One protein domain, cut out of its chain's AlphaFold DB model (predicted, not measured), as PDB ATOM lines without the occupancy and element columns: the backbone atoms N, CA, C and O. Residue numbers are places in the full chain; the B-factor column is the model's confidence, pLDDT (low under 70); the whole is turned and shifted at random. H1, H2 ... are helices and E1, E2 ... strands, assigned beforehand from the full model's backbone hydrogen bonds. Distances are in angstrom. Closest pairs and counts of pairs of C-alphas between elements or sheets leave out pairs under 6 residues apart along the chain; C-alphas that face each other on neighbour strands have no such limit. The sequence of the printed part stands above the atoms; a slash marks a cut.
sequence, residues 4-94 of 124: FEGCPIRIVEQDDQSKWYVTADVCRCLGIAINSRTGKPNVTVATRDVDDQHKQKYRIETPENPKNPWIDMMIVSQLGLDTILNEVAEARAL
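What this domain is: This is residues 4 to 94 of the 124 residues of the protein "Bro-N domain-containing protein" of Candidatus Thioglobus sp (UniProt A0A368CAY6). A strongly twisted sheet of two hairpins, the short E1 and E2 and the longer E3 and E4, curls like part of a barrel, and the helices H1 and H3 stand up from the same face of it. The tip of the second hairpin, residues 63 to 68, sticks out at one end of the longest axis, and residues 89 to 94, mostly the last part of H3, stick out at the other. The printed part has 91 residues, with three named helices and four named strands in the order E1 E2 H1 H2 E3 E4 H3; the sheet's order is E1 E2 E4 E3, antiparallel throughout, and the class is mixed, helices and strands. The whole is compact, with a radius of gyration of the C-alphas of 13.6 A and spans of 46 by 36 by 26 A.

How they stand to each other: Start at the edge strand E1, residues 11 to 13, which forms a hairpin with E2, residues 19 to 22; look for N 12 and O 20, 2.8 A apart. E2 has E4, residues 70 to 76, as its other antiparallel neighbour, with N 21 and O 76 at 2.8 A; the pairing is staggered, E1 beside residues 19 to 21 and E4 beside 21 to 22. E4 forms a hairpin with the edge strand E3, residues 55 to 61, where N 58 and O 73 are 2.8 A apart. H1, residues 23 to 30, stands up from the sheet at a height of 9.9 A, and its closest C-alphas to E4 are those of Thr 23 and Ile 75, 5.3 A. H1 touches H2, residues 43 to 46, at the C-alphas of Ala 24 and Val 43, 6.0 A; H2 only grazes the sheet. E2, H1 with H2, and E3 make a split strand-helix-strand unit, two strands of one sheet joined through helices, with E4 between them in the sheet, and its crossover is right-handed. H3, residues 78 to 93, stands up on the same face as H1 at a height of 13.8 A; its closest C-alphas to E2 are those of Gln 78 and Trp 20, 6.4 A. H1 and H3 are near each other, with 10 pairs of C-alphas within 10 A. In H1 and H3 every O i to N i+4 pair is within hydrogen-bond range; H2 is too short for one.

Where its parts are: Find C-alpha 11 at (138.406, 139.131, 124.432), where E1 begins and runs 6.5 A; E2 runs 10.1 A, H1 10.5 A and H2 4.9 A. E3 starts at C-alpha 55, at (145.996, 149.458, 120.404), and runs 18.8 A; E4 runs 18.5 A. H3 runs 22.1 A to C-alpha 93 at (158.723, 146.382, 142.136).

The domain as a whole: The two C-alphas farthest apart are those of Pro 66 and Leu 94, 46.3 A. The printed part has no cut, and the long link is H1 to H2, residues 31 to 42. The mean pLDDT of the printed part is 89.4; look for values under 70 at residues 4 to 6 and 94.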
ATOM      1  N   PHE A   4     140.738 135.602 132.760       49.09
ATOM      2  CA  PHE A   4     142.173 135.770 132.982       49.09
ATOM      3  C   PHE A   4     142.348 136.003 134.483       49.09
ATOM      4  O   PHE A   4     141.835 136.988 135.008       49.09
ATOM      5  N   GLU A   5     142.975 135.057 135.188       53.12
ATOM      6  CA  GLU A   5     143.213 135.121 136.645       53.12
ATOM      7  C   GLU A   5     141.949 135.361 137.508       53.12
ATOM      8  O   GLU A   5     141.993 136.040 138.532       53.12
ATOM      9  N   GLY A   6     140.791 134.824 137.103       63.53
ATOM     10  CA  GLY A   6     139.516 135.019 137.816       63.53
ATOM     11  C   GLY A   6     138.867 136.392 137.594       63.53
ATOM     12  O   GLY A   6     137.807 136.677 138.153       63.53
ATOM     13  N   CYS A   7     139.457 137.238 136.748       73.00
ATOM     14  CA  CYS A   7     138.841 138.469 136.278       73.00
ATOM     15  C   CYS A   7     138.084 138.246 134.961       73.00
ATOM     16  O   CYS A   7     138.643 137.686 134.009       73.00
ATOM     17  N   PRO A   8     136.848 138.759 134.832       81.44
ATOM     18  CA  PRO A   8     136.129 138.738 133.569       81.44
ATOM     19  C   PRO A   8     136.712 139.799 132.620       81.44
ATOM     20  O   PRO A   8     136.339 140.972 132.680       81.44
ATOM     21  N   ILE A   9     137.629 139.390 131.740       89.50
ATOM     22  CA  ILE A   9     138.176 140.236 130.670       89.50
ATOM     23  C   ILE A   9     137.513 139.839 129.354       89.50
ATOM     24  O   ILE A   9     137.572 138.683 128.936       89.50
ATOM     25  N   ARG A  10     136.878 140.797 128.672       90.81
ATOM     26  CA  ARG A  10     136.357 140.543 127.325       90.81
ATOM     27  C   ARG A  10     137.510 140.448 126.329       90.81
ATOM     28  O   ARG A  10     138.380 141.320 126.290       90.81
ATOM     29  N   ILE A  11     137.463 139.398 125.515       92.19
ATOM     30  CA  ILE A  11     138.406 139.131 124.432       92.19
ATOM     31  C   ILE A  11     137.675 139.336 123.110       92.19
ATOM     32  O   ILE A  11     136.563 138.840 122.929       92.19
ATOM     33  N   VAL A  12     138.308 140.074 122.210       92.00
ATOM     34  CA  VAL A  12     137.875 140.297 120.835       92.00
ATOM     35  C   VAL A  12     138.789 139.486 119.927       92.00
ATOM     36  O   VAL A  12     140.004 139.660 119.969       92.00
ATOM     37  N   GLU A  13     138.210 138.602 119.126       93.69
ATOM     38  CA  GLU A  13     138.923 137.909 118.053       93.69
ATOM     39  C   GLU A  13     138.849 138.767 116.787       93.69
ATOM     40  O   GLU A  13     137.773 139.243 116.428       93.69
ATOM     41  N   GLN A  14     139.998 139.038 116.173       89.00
ATOM     42  CA  GLN A  14     140.103 139.780 114.915       89.00
ATOM     43  C   GLN A  14     140.014 138.831 113.710       89.00
ATOM     44  O   GLN A  14     140.104 137.613 113.860       89.00
ATOM     45  N   ASP A  15     139.898 139.390 112.503       89.56
ATOM     46  CA  ASP A  15     139.792 138.625 111.247       89.56
ATOM     47  C   ASP A  15     140.984 137.681 110.998       89.56
ATOM     48  O   ASP A  15     140.836 136.624 110.385       89.56
ATOM     49  N   ASP A  16     142.169 138.038 111.498       91.38
ATOM     50  CA  ASP A  16     143.393 137.231 111.436       91.38
ATOM     51  C   ASP A  16     143.496 136.189 112.569       91.38
ATOM     52  O   ASP A  16     144.558 135.602 112.776       91.38
ATOM     53  N   GLN A  17     142.404 135.961 113.308       90.31
ATOM     54  CA  GLN A  17     142.314 135.107 114.501       90.31
ATOM     55  C   GLN A  17     143.158 135.591 115.689       90.31
ATOM     56  O   GLN A  17     143.268 134.896 116.708       90.31
ATOM     57  N   SER A  18     143.749 136.788 115.612       91.81
ATOM     58  CA  SER A  18     144.456 137.363 116.748       91.81
ATOM     59  C   SER A  18     143.472 137.749 117.852       91.81
ATOM     60  O   SER A  18     142.357 138.220 117.617       91.81
ATOM     61  N   LYS A  19     143.896 137.543 119.101       94.44
ATOM     62  CA  LYS A  19     143.109 137.879 120.289       94.44
ATOM     63  C   LYS A  19     143.546 139.219 120.846       94.44
ATOM     64  O   LYS A  19     144.730 139.455 121.080       94.44
ATOM     65  N   TRP A  20     142.562 140.070 121.076       96.38
ATOM     66  CA  TRP A  20     142.729 141.399 121.634       96.38
ATOM     67  C   TRP A  20     141.888 141.540 122.893       96.38
ATOM     68  O   TRP A  20     140.833 140.924 123.037       96.38
ATOM     69  N   TYR A  21     142.347 142.368 123.817       95.50
ATOM     70  CA  TYR A  21     141.798 142.457 125.162       95.50
ATOM     71  C   TYR A  21     141.175 143.823 125.377       95.50
ATOM     72  O   TYR A  21     141.804 144.847 125.101       95.50
ATOM     73  N   VAL A  22     139.949 143.861 125.902       95.19
ATOM     74  CA  VAL A  22     139.307 145.128 126.259       95.19
ATOM     75  C   VAL A  22     140.073 145.782 127.404       95.19
ATOM     76  O   VAL A  22     140.030 145.337 128.553       95.19
ATOM     77  N   THR A  23     140.748 146.889 127.108       96.19
ATOM     78  CA  THR A  23     141.702 147.502 128.035       96.19
ATOM     79  C   THR A  23     141.032 148.026 129.303       96.19
ATOM     80  O   THR A  23     141.610 147.978 130.386       96.19
ATOM     81  N   ALA A  24     139.786 148.497 129.205       94.44
ATOM     82  CA  ALA A  24     139.028 148.921 130.379       94.44
ATOM     83  C   ALA A  24     138.806 147.770 131.377       94.44
ATOM     84  O   ALA A  24     138.780 148.014 132.582       94.44
ATOM     85  N   ASP A  25     138.660 146.533 130.900       94.06
ATOM     86  CA  ASP A  25     138.462 145.362 131.758       94.06
ATOM     87  C   ASP A  25     139.794 144.936 132.392       94.06
ATOM     88  O   ASP A  25     139.842 144.703 133.599       94.06
ATOM     89  N   VAL A  26     140.893 144.985 131.624       93.06
ATOM     90  CA  VAL A  26     142.271 144.811 132.127       93.06
ATOM     91  C   VAL A  26     142.568 145.799 133.262       93.06
ATOM     92  O   VAL A  26     143.004 145.403 134.340       93.06
ATOM     93  N   CYS A  27     142.264 147.086 133.064       93.50
ATOM     94  CA  CYS A  27     142.493 148.119 134.076       93.50
ATOM     95  C   CYS A  27     141.725 147.844 135.375       93.50
ATOM     96  O   CYS A  27     142.271 148.010 136.465       93.50
ATOM     97  N   ARG A  28     140.456 147.420 135.261       92.25
ATOM     98  CA  ARG A  28     139.630 147.057 136.423       92.25
ATOM     99  C   ARG A  28     140.197 145.850 137.151       92.25
ATOM    100  O   ARG A  28     140.288 145.899 138.370       92.25
ATOM    101  N   CYS A  29     140.586 144.815 136.410       90.19
ATOM    102  CA  CYS A  29     141.157 143.603 136.983       90.19
ATOM    103  C   CYS A  29     142.436 143.894 137.777       90.19
ATOM    104  O   CYS A  29     142.572 143.486 138.925       90.19
ATOM    105  N   LEU A  30     143.356 144.666 137.194       87.81
ATOM    106  CA  LEU A  30     144.658 144.943 137.803       87.81
ATOM    107  C   LEU A  30     144.624 146.083 138.836       87.81
ATOM    108  O   LEU A  30     145.612 146.297 139.545       87.81
ATOM    109  N   GLY A  31     143.520 146.833 138.911       89.44
ATOM    110  CA  GLY A  31     143.386 148.014 139.767       89.44
ATOM    111  C   GLY A  31     144.260 149.193 139.324       89.44
ATOM    112  O   GLY A  31     144.706 149.979 140.160       89.44
ATOM    113  N   ILE A  32     144.532 149.314 138.022       90.50
ATOM    114  CA  ILE A  32     145.474 150.294 137.453       90.50
ATOM    115  C   ILE A  32     144.741 151.388 136.687       90.50
ATOM    116  O   ILE A  32     143.631 151.185 136.192       90.50
ATOM    117  N   ALA A  33     145.372 152.561 136.586       91.44
ATOM    118  CA  ALA A  33     144.824 153.726 135.890       91.44
ATOM    119  C   ALA A  33     143.366 154.054 136.287       91.44
ATOM    120  O   ALA A  33     142.598 154.587 135.490       91.44
ATOM    121  N   ILE A  34     142.953 153.737 137.518       92.06
ATOM    122  CA  ILE A  34     141.599 154.011 138.000       92.06
ATOM    123  C   ILE A  34     141.519 155.463 138.461       92.06
ATOM    124  O   ILE A  34     142.295 155.914 139.304       92.06
ATOM    125  N   ASN A  35     140.554 156.210 137.926       89.31
ATOM    126  CA  ASN A  35     140.270 157.553 138.408       89.31
ATOM    127  C   ASN A  35     139.733 157.477 139.845       89.31
ATOM    128  O   ASN A  35     138.659 156.922 140.074       89.31
ATOM    129  N   SER A  36     140.451 158.074 140.798       89.00
ATOM    130  CA  SER A  36     140.112 158.024 142.226       89.00
ATOM    131  C   SER A  36     138.754 158.642 142.566       89.00
ATOM    132  O   SER A  36     138.119 158.226 143.527       89.00
ATOM    133  N   ARG A  37     138.281 159.613 141.775       91.31
ATOM    134  CA  ARG A  37     136.997 160.287 141.997       91.31
ATOM    135  C   ARG A  37     135.817 159.498 141.435       91.31
ATOM    136  O   ARG A  37     134.758 159.485 142.044       91.31
ATOM    137  N   THR A  38     135.963 158.899 140.252       91.81
ATOM    138  CA  THR A  38     134.836 158.240 139.563       91.81
ATOM    139  C   THR A  38     134.859 156.718 139.655       91.81
ATOM    140  O   THR A  38     133.903 156.088 139.213       91.81
ATOM    141  N   GLY A  39     135.958 156.118 140.123       90.75
ATOM    142  CA  GLY A  39     136.172 154.666 140.110       90.75
ATOM    143  C   GLY A  39     136.243 154.062 138.702       90.75
ATOM    144  O   GLY A  39     136.162 152.848 138.537       90.75
ATOM    145  N   LYS A  40     136.357 154.900 137.663       91.50
ATOM    146  CA  LYS A  40     136.348 154.460 136.260       91.50
ATOM    147  C   LYS A  40     137.780 154.327 135.736       91.50
ATOM    148  O   LYS A  40     138.601 155.189 136.058       91.50
ATOM    149  N   PRO A  41     138.071 153.318 134.900       93.12
ATOM    150  CA  PRO A  41     139.345 153.227 134.196       93.12
ATOM    151  C   PRO A  41     139.633 154.460 133.336       93.12
ATOM    152  O   PRO A  41     138.772 154.912 132.580       93.12
ATOM    153  N   ASN A  42     140.859 154.966 133.417       93.88
ATOM    154  CA  ASN A  42     141.432 155.949 132.510       93.88
ATOM    155  C   ASN A  42     142.307 155.223 131.487       93.88
ATOM    156  O   ASN A  42     143.520 155.089 131.638       93.88
ATOM    157  N   VAL A  43     141.649 154.733 130.444       93.81
ATOM    158  CA  VAL A  43     142.271 153.859 129.450       93.81
ATOM    159  C   VAL A  43     143.375 154.575 128.667       93.81
ATOM    160  O   VAL A  43     144.368 153.954 128.323       93.81
ATOM    161  N   THR A  44     143.250 155.890 128.464       93.56
ATOM    162  CA  THR A  44     144.278 156.714 127.811       93.56
ATOM    163  C   THR A  44     145.589 156.729 128.589       93.56
ATOM    164  O   THR A  44     146.653 156.725 127.983       93.56
ATOM    165  N   VAL A  45     145.528 156.737 129.924       92.88
ATOM    166  CA  VAL A  45     146.735 156.648 130.756       92.88
ATOM    167  C   VAL A  45     147.328 155.247 130.683       92.88
ATOM    168  O   VAL A  45     148.537 155.123 130.551       92.88
ATOM    169  N   ALA A  46     146.488 154.210 130.725       93.38
ATOM    170  CA  ALA A  46     146.944 152.823 130.670       93.38
ATOM    171  C   ALA A  46     147.608 152.442 129.336       93.38
ATOM    172  O   ALA A  46     148.421 151.534 129.315       93.38
ATOM    173  N   THR A  47     147.267 153.098 128.223       95.50
ATOM    174  CA  THR A  47     147.796 152.756 126.886       95.50
ATOM    175  C   THR A  47     148.753 153.794 126.314       95.50
ATOM    176  O   THR A  47     148.986 153.817 125.101       95.50
ATOM    177  N   ARG A  48     149.295 154.682 127.154       94.88
ATOM    178  CA  ARG A  48     150.188 155.758 126.699       94.88
ATOM    179  C   ARG A  48     151.476 155.230 126.062       94.88
ATOM    180  O   ARG A  48     151.878 155.766 125.039       94.88
ATOM    181  N   ASP A  49     152.037 154.160 126.625       94.56
ATOM    182  CA  ASP A  49     153.309 153.564 126.195       94.56
ATOM    183  C   ASP A  49     153.103 152.367 125.252       94.56
ATOM    184  O   ASP A  49     154.056 151.756 124.780       94.56
ATOM    185  N   VAL A  50     151.844 152.036 124.949       97.00
ATOM    186  CA  VAL A  50     151.495 151.014 123.957       97.00
ATOM    187  C   VAL A  50     151.565 151.636 122.565       97.00
ATOM    188  O   VAL A  50     150.951 152.679 122.327       97.00
ATOM    189  N   ASP A  51     152.268 150.985 121.641       96.94
ATOM    190  CA  ASP A  51     152.348 151.402 120.237       96.94
ATOM    191  C   ASP A  51     150.959 151.425 119.566       96.94
ATOM    192  O   ASP A  51     150.081 150.617 119.887       96.94
ATOM    193  N   ASP A  52     150.750 152.341 118.616       96.56
ATOM    194  CA  ASP A  52     149.501 152.471 117.856       96.56
ATOM    195  C   ASP A  52     149.162 151.206 117.039       96.56
ATOM    196  O   ASP A  52     147.990 150.927 116.812       96.56
ATOM    197  N   GLN A  53     150.146 150.378 116.665       96.75
ATOM    198  CA  GLN A  53     149.918 149.066 116.035       96.75
ATOM    199  C   GLN A  53     149.339 148.018 116.998       96.75
ATOM    200  O   GLN A  53     148.847 146.969 116.578       96.75
ATOM    201  N   HIS A  54     149.416 148.268 118.305       97.19
ATOM    202  CA  HIS A  54     149.021 147.332 119.358       97.19
ATOM    203  C   HIS A  54     147.857 147.836 120.208       97.19
ATOM    204  O   HIS A  54     147.497 147.196 121.199       97.19
ATOM    205  N   LYS A  55     147.226 148.944 119.804       97.31
ATOM    206  CA  LYS A  55     145.996 149.458 120.404       97.31
ATOM    207  C   LYS A  55     145.067 150.010 119.333       97.31
ATOM    208  O   LYS A  55     145.502 150.663 118.395       97.31
ATOM    209  N   GLN A  56     143.768 149.798 119.487       96.19
ATOM    210  CA  GLN A  56     142.785 150.403 118.591       96.19
ATOM    211  C   GLN A  56     141.427 150.555 119.263       96.19
ATOM    212  O   GLN A  56     141.113 149.888 120.251       96.19
ATOM    213  N   LYS A  57     140.595 151.439 118.708       95.62
ATOM    214  CA  LYS A  57     139.180 151.498 119.072       95.62
ATOM    215  C   LYS A  57     138.442 150.373 118.362       95.62
ATOM    216  O   LYS A  57     138.565 150.224 117.154       95.62
ATOM    217  N   TYR A  58     137.637 149.641 119.111       94.38
ATOM    218  CA  TYR A  58     136.808 148.561 118.616       94.38
ATOM    219  C   TYR A  58     135.368 148.756 119.067       94.38
ATOM    220  O   TYR A  58     135.101 149.080 120.229       94.38
ATOM    221  N   ARG A  59     134.439 148.565 118.132       93.44
ATOM    222  CA  ARG A  59     133.011 148.698 118.390       93.44
ATOM    223  C   ARG A  59     132.474 147.389 118.954       93.44
ATOM    224  O   ARG A  59     132.455 146.377 118.266       93.44
ATOM    225  N   ILE A  60     132.010 147.425 120.198       88.25
ATOM    226  CA  ILE A  60     131.324 146.299 120.832       88.25
ATOM    227  C   ILE A  60     129.823 146.544 120.735       88.25
ATOM    228  O   ILE A  60     129.341 147.590 121.170       88.25
ATOM    229  N   GLU A  61     129.094 145.588 120.169       87.19
ATOM    230  CA  GLU A  61     127.635 145.624 120.138       87.19
ATOM    231  C   GLU A  61     127.061 145.404 121.540       87.19
ATOM    232  O   GLU A  61     127.524 144.552 122.299       87.19
ATOM    233  N   THR A  62     126.047 146.193 121.878       82.88
ATOM    234  CA  THR A  62     125.299 146.115 123.138       82.88
ATOM    235  C   THR A  62     123.802 146.064 122.821       82.88
ATOM    236  O   THR A  62     123.083 147.040 123.068       82.88
ATOM    237  N   PRO A  63     123.317 144.962 122.211       76.25
ATOM    238  CA  PRO A  63     121.925 144.823 121.777       76.25
ATOM    239  C   PRO A  63     120.913 144.948 122.927       76.25
ATOM    240  O   PRO A  63     119.766 145.333 122.710       76.25
ATOM    241  N   GLU A  64     121.335 144.692 124.165       81.50
ATOM    242  CA  GLU A  64     120.551 144.876 125.385       81.50
ATOM    243  C   GLU A  64     120.243 146.349 125.718       81.50
ATOM    244  O   GLU A  64     119.380 146.621 126.555       81.50
ATOM    245  N   ASN A  65     120.911 147.308 125.068       81.88
ATOM    246  CA  ASN A  65     120.655 148.738 125.223       81.88
ATOM    247  C   ASN A  65     120.225 149.374 123.889       81.88
ATOM    248  O   ASN A  65     121.052 149.946 123.180       81.88
ATOM    249  N   PRO A  66     118.919 149.385 123.563       78.56
ATOM    250  CA  PRO A  66     118.426 149.899 122.282       78.56
ATOM    251  C   PRO A  66     118.744 151.378 122.025       78.56
ATOM    252  O   PRO A  66     118.769 151.816 120.880       78.56
ATOM    253  N   LYS A  67     118.970 152.173 123.084       87.25
ATOM    254  CA  LYS A  67     119.315 153.602 122.967       87.25
ATOM    255  C   LYS A  67     120.792 153.828 122.665       87.25
ATOM    256  O   LYS A  67     121.142 154.877 122.135       87.25
ATOM    257  N   ASN A  68     121.642 152.879 123.039       84.12
ATOM    258  CA  ASN A  68     123.058 152.893 122.721       84.12
ATOM    259  C   ASN A  68     123.472 151.478 122.299       84.12
ATOM    260  O   ASN A  68     124.017 150.742 123.118       84.12
ATOM    261  N   PRO A  69     123.141 151.080 121.059       86.06
ATOM    262  CA  PRO A  69     123.291 149.701 120.589       86.06
ATOM    263  C   PRO A  69     124.749 149.279 120.373       86.06
ATOM    264  O   PRO A  69     125.013 148.123 120.048       86.06
ATOM    265  N   TRP A  70     125.702 150.191 120.560       88.69
ATOM    266  CA  TRP A  70     127.122 149.883 120.549       88.69
ATOM    267  C   TRP A  70     127.908 150.806 121.478       88.69
ATOM    268  O   TRP A  70     127.471 151.895 121.857       88.69
ATOM    269  N   ILE A  71     129.125 150.388 121.803       89.69
ATOM    270  CA  ILE A  71     130.096 151.197 122.528       89.69
ATOM    271  C   ILE A  71     131.487 151.026 121.923       89.69
ATOM    272  O   ILE A  71     131.958 149.907 121.720       89.69
ATOM    273  N   ASP A  72     132.156 152.146 121.658       92.44
ATOM    274  CA  ASP A  72     133.551 152.133 121.227       92.44
ATOM    275  C   ASP A  72     134.444 151.947 122.461       92.44
ATOM    276  O   ASP A  72     134.456 152.770 123.381       92.44
ATOM    277  N   MET A  73     135.194 150.851 122.485       92.88
ATOM    278  CA  MET A  73     136.136 150.506 123.546       92.88
ATOM    279  C   MET A  73     137.554 150.486 122.987       92.88
ATOM    280  O   MET A  73     137.763 150.115 121.840       92.88
ATOM    281  N   MET A  74     138.546 150.851 123.796       96.69
ATOM    282  CA  MET A  74     139.937 150.561 123.445       96.69
ATOM    283  C   MET A  74     140.207 149.074 123.688       96.69
ATOM    284  O   MET A  74     139.864 148.545 124.754       96.69
ATOM    285  N   ILE A  75     140.825 148.433 122.706       96.81
ATOM    286  CA  ILE A  75     141.373 147.085 122.802       96.81
ATOM    287  C   ILE A  75     142.881 147.132 122.567       96.81
ATOM    288  O   ILE A  75     143.372 148.010 121.858       96.81
ATOM    289  N   VAL A  76     143.603 146.179 123.148       97.50
ATOM    290  CA  VAL A  76     145.046 146.001 122.940       97.50
ATOM    291  C   VAL A  76     145.357 144.587 122.477       97.50
ATOM    292  O   VAL A  76     144.676 143.645 122.884       97.50
ATOM    293  N   SER A  77     146.372 144.442 121.631       97.25
ATOM    294  CA  SER A  77     146.900 143.131 121.240       97.25
ATOM    295  C   SER A  77     147.582 142.446 122.432       97.25
ATOM    296  O   SER A  77     147.739 143.047 123.498       97.25
ATOM    297  N   GLN A  78     148.044 141.205 122.256       95.31
ATOM    298  CA  GLN A  78     148.875 140.543 123.269       95.31
ATOM    299  C   GLN A  78     150.123 141.365 123.623       95.31
ATOM    300  O   GLN A  78     150.380 141.593 124.798       95.31
ATOM    301  N   LEU A  79     150.844 141.883 122.623       96.38
ATOM    302  CA  LEU A  79     152.036 142.706 122.861       96.38
ATOM    303  C   LEU A  79     151.694 143.994 123.620       96.38
ATOM    304  O   LEU A  79     152.412 144.374 124.539       96.38
ATOM    305  N   GLY A  80     150.568 144.635 123.292       96.75
ATOM    306  CA  GLY A  80     150.100 145.804 124.037       96.75
ATOM    307  C   GLY A  80     149.712 145.478 125.483       96.75
ATOM    308  O   GLY A  80     149.973 146.275 126.381       96.75
ATOM    309  N   LEU A  81     149.125 144.302 125.731       95.38
ATOM    310  CA  LEU A  81     148.847 143.818 127.085       95.38
ATOM    311  C   LEU A  81     150.144 143.586 127.872       95.38
ATOM    312  O   LEU A  81     150.231 144.013 129.022       95.38
ATOM    313  N   ASP A  82     151.152 142.970 127.256       95.00
ATOM    314  CA  ASP A  82     152.445 142.709 127.894       95.00
ATOM    315  C   ASP A  82     153.145 144.021 128.289       95.00
ATOM    316  O   ASP A  82     153.670 144.131 129.397       95.00
ATOM    317  N   THR A  83     153.080 145.058 127.444       95.31
ATOM    318  CA  THR A  83     153.570 146.406 127.785       95.31
ATOM    319  C   THR A  83     152.889 146.959 129.038       95.31
ATOM    320  O   THR A  83     153.571 147.429 129.949       95.31
ATOM    321  N   ILE A  84     151.557 146.855 129.125       93.81
ATOM    322  CA  ILE A  84     150.794 147.308 130.300       93.81
ATOM    323  C   ILE A  84     151.216 146.528 131.549       93.81
ATOM    324  O   ILE A  84     151.431 147.113 132.608       93.81
ATOM    325  N   LEU A  85     151.335 145.203 131.446       91.81
ATOM    326  CA  LEU A  85     151.711 144.349 132.574       91.81
ATOM    327  C   LEU A  85     153.131 144.643 133.070       91.81
ATOM    328  O   LEU A  85     153.351 144.666 134.282       91.81
ATOM    329  N   ASN A  86     154.064 144.922 132.161       90.69
ATOM    330  CA  ASN A  86     155.432 145.292 132.512       90.69
ATOM    331  C   ASN A  86     155.484 146.626 133.264       90.69
ATOM    332  O   ASN A  86     156.101 146.682 134.327       90.69
ATOM    333  N   GLU A  87     154.767 147.660 132.807       85.50
ATOM    334  CA  GLU A  87     154.688 148.949 133.521       85.50
ATOM    335  C   GLU A  87     154.159 148.755 134.953       85.50
ATOM    336  O   GLU A  87     154.656 149.338 135.921       85.50
ATOM    337  N   VAL A  88     153.167 147.879 135.119       83.88
ATOM    338  CA  VAL A  88     152.597 147.550 136.430       83.88
ATOM    339  C   VAL A  88     153.583 146.783 137.301       83.88
ATOM    340  O   VAL A  88     153.689 147.072 138.496       83.88
ATOM    341  N   ALA A  89     154.291 145.809 136.733       83.62
ATOM    342  CA  ALA A  89     155.310 145.047 137.440       83.62
ATOM    343  C   ALA A  89     156.443 145.965 137.916       83.62
ATOM    344  O   ALA A  89     156.801 145.918 139.092       83.62
ATOM    345  N   GLU A  90     156.931 146.859 137.057       82.94
ATOM    346  CA  GLU A  90     157.943 147.862 137.398       82.94
ATOM    347  C   GLU A  90     157.451 148.802 138.503       82.94
ATOM    348  O   GLU A  90     158.125 148.973 139.523       82.94
ATOM    349  N   ALA A  91     156.239 149.348 138.370       79.62
ATOM    350  CA  ALA A  91     155.653 150.229 139.376       79.62
ATOM    351  C   ALA A  91     155.475 149.540 140.742       79.62
ATOM    352  O   ALA A  91     155.615 150.186 141.783       79.62
ATOM    353  N   ARG A  92     155.168 148.236 140.756       79.06
ATOM    354  CA  ARG A  92     155.022 147.430 141.981       79.06
ATOM    355  C   ARG A  92     156.362 146.969 142.558       79.06
ATOM    356  O   ARG A  92     156.451 146.785 143.770       79.06
ATOM    357  N   ALA A  93     157.383 146.789 141.723       74.94
ATOM    358  CA  ALA A  93     158.723 146.382 142.136       74.94
ATOM    359  C   ALA A  93     159.525 147.525 142.779       74.94
ATOM    360  O   ALA A  93     160.488 147.257 143.495       74.94
ATOM    361  N   LEU A  94     159.138 148.789 142.561       64.38
ATOM    362  CA  LEU A  94     159.774 149.939 143.204       64.38
ATOM    363  C   LEU A  94     159.535 149.920 144.731       64.38
ATOM    364  O   LEU A  94     158.406 150.132 145.185       64.38
TER     365      LEU A  94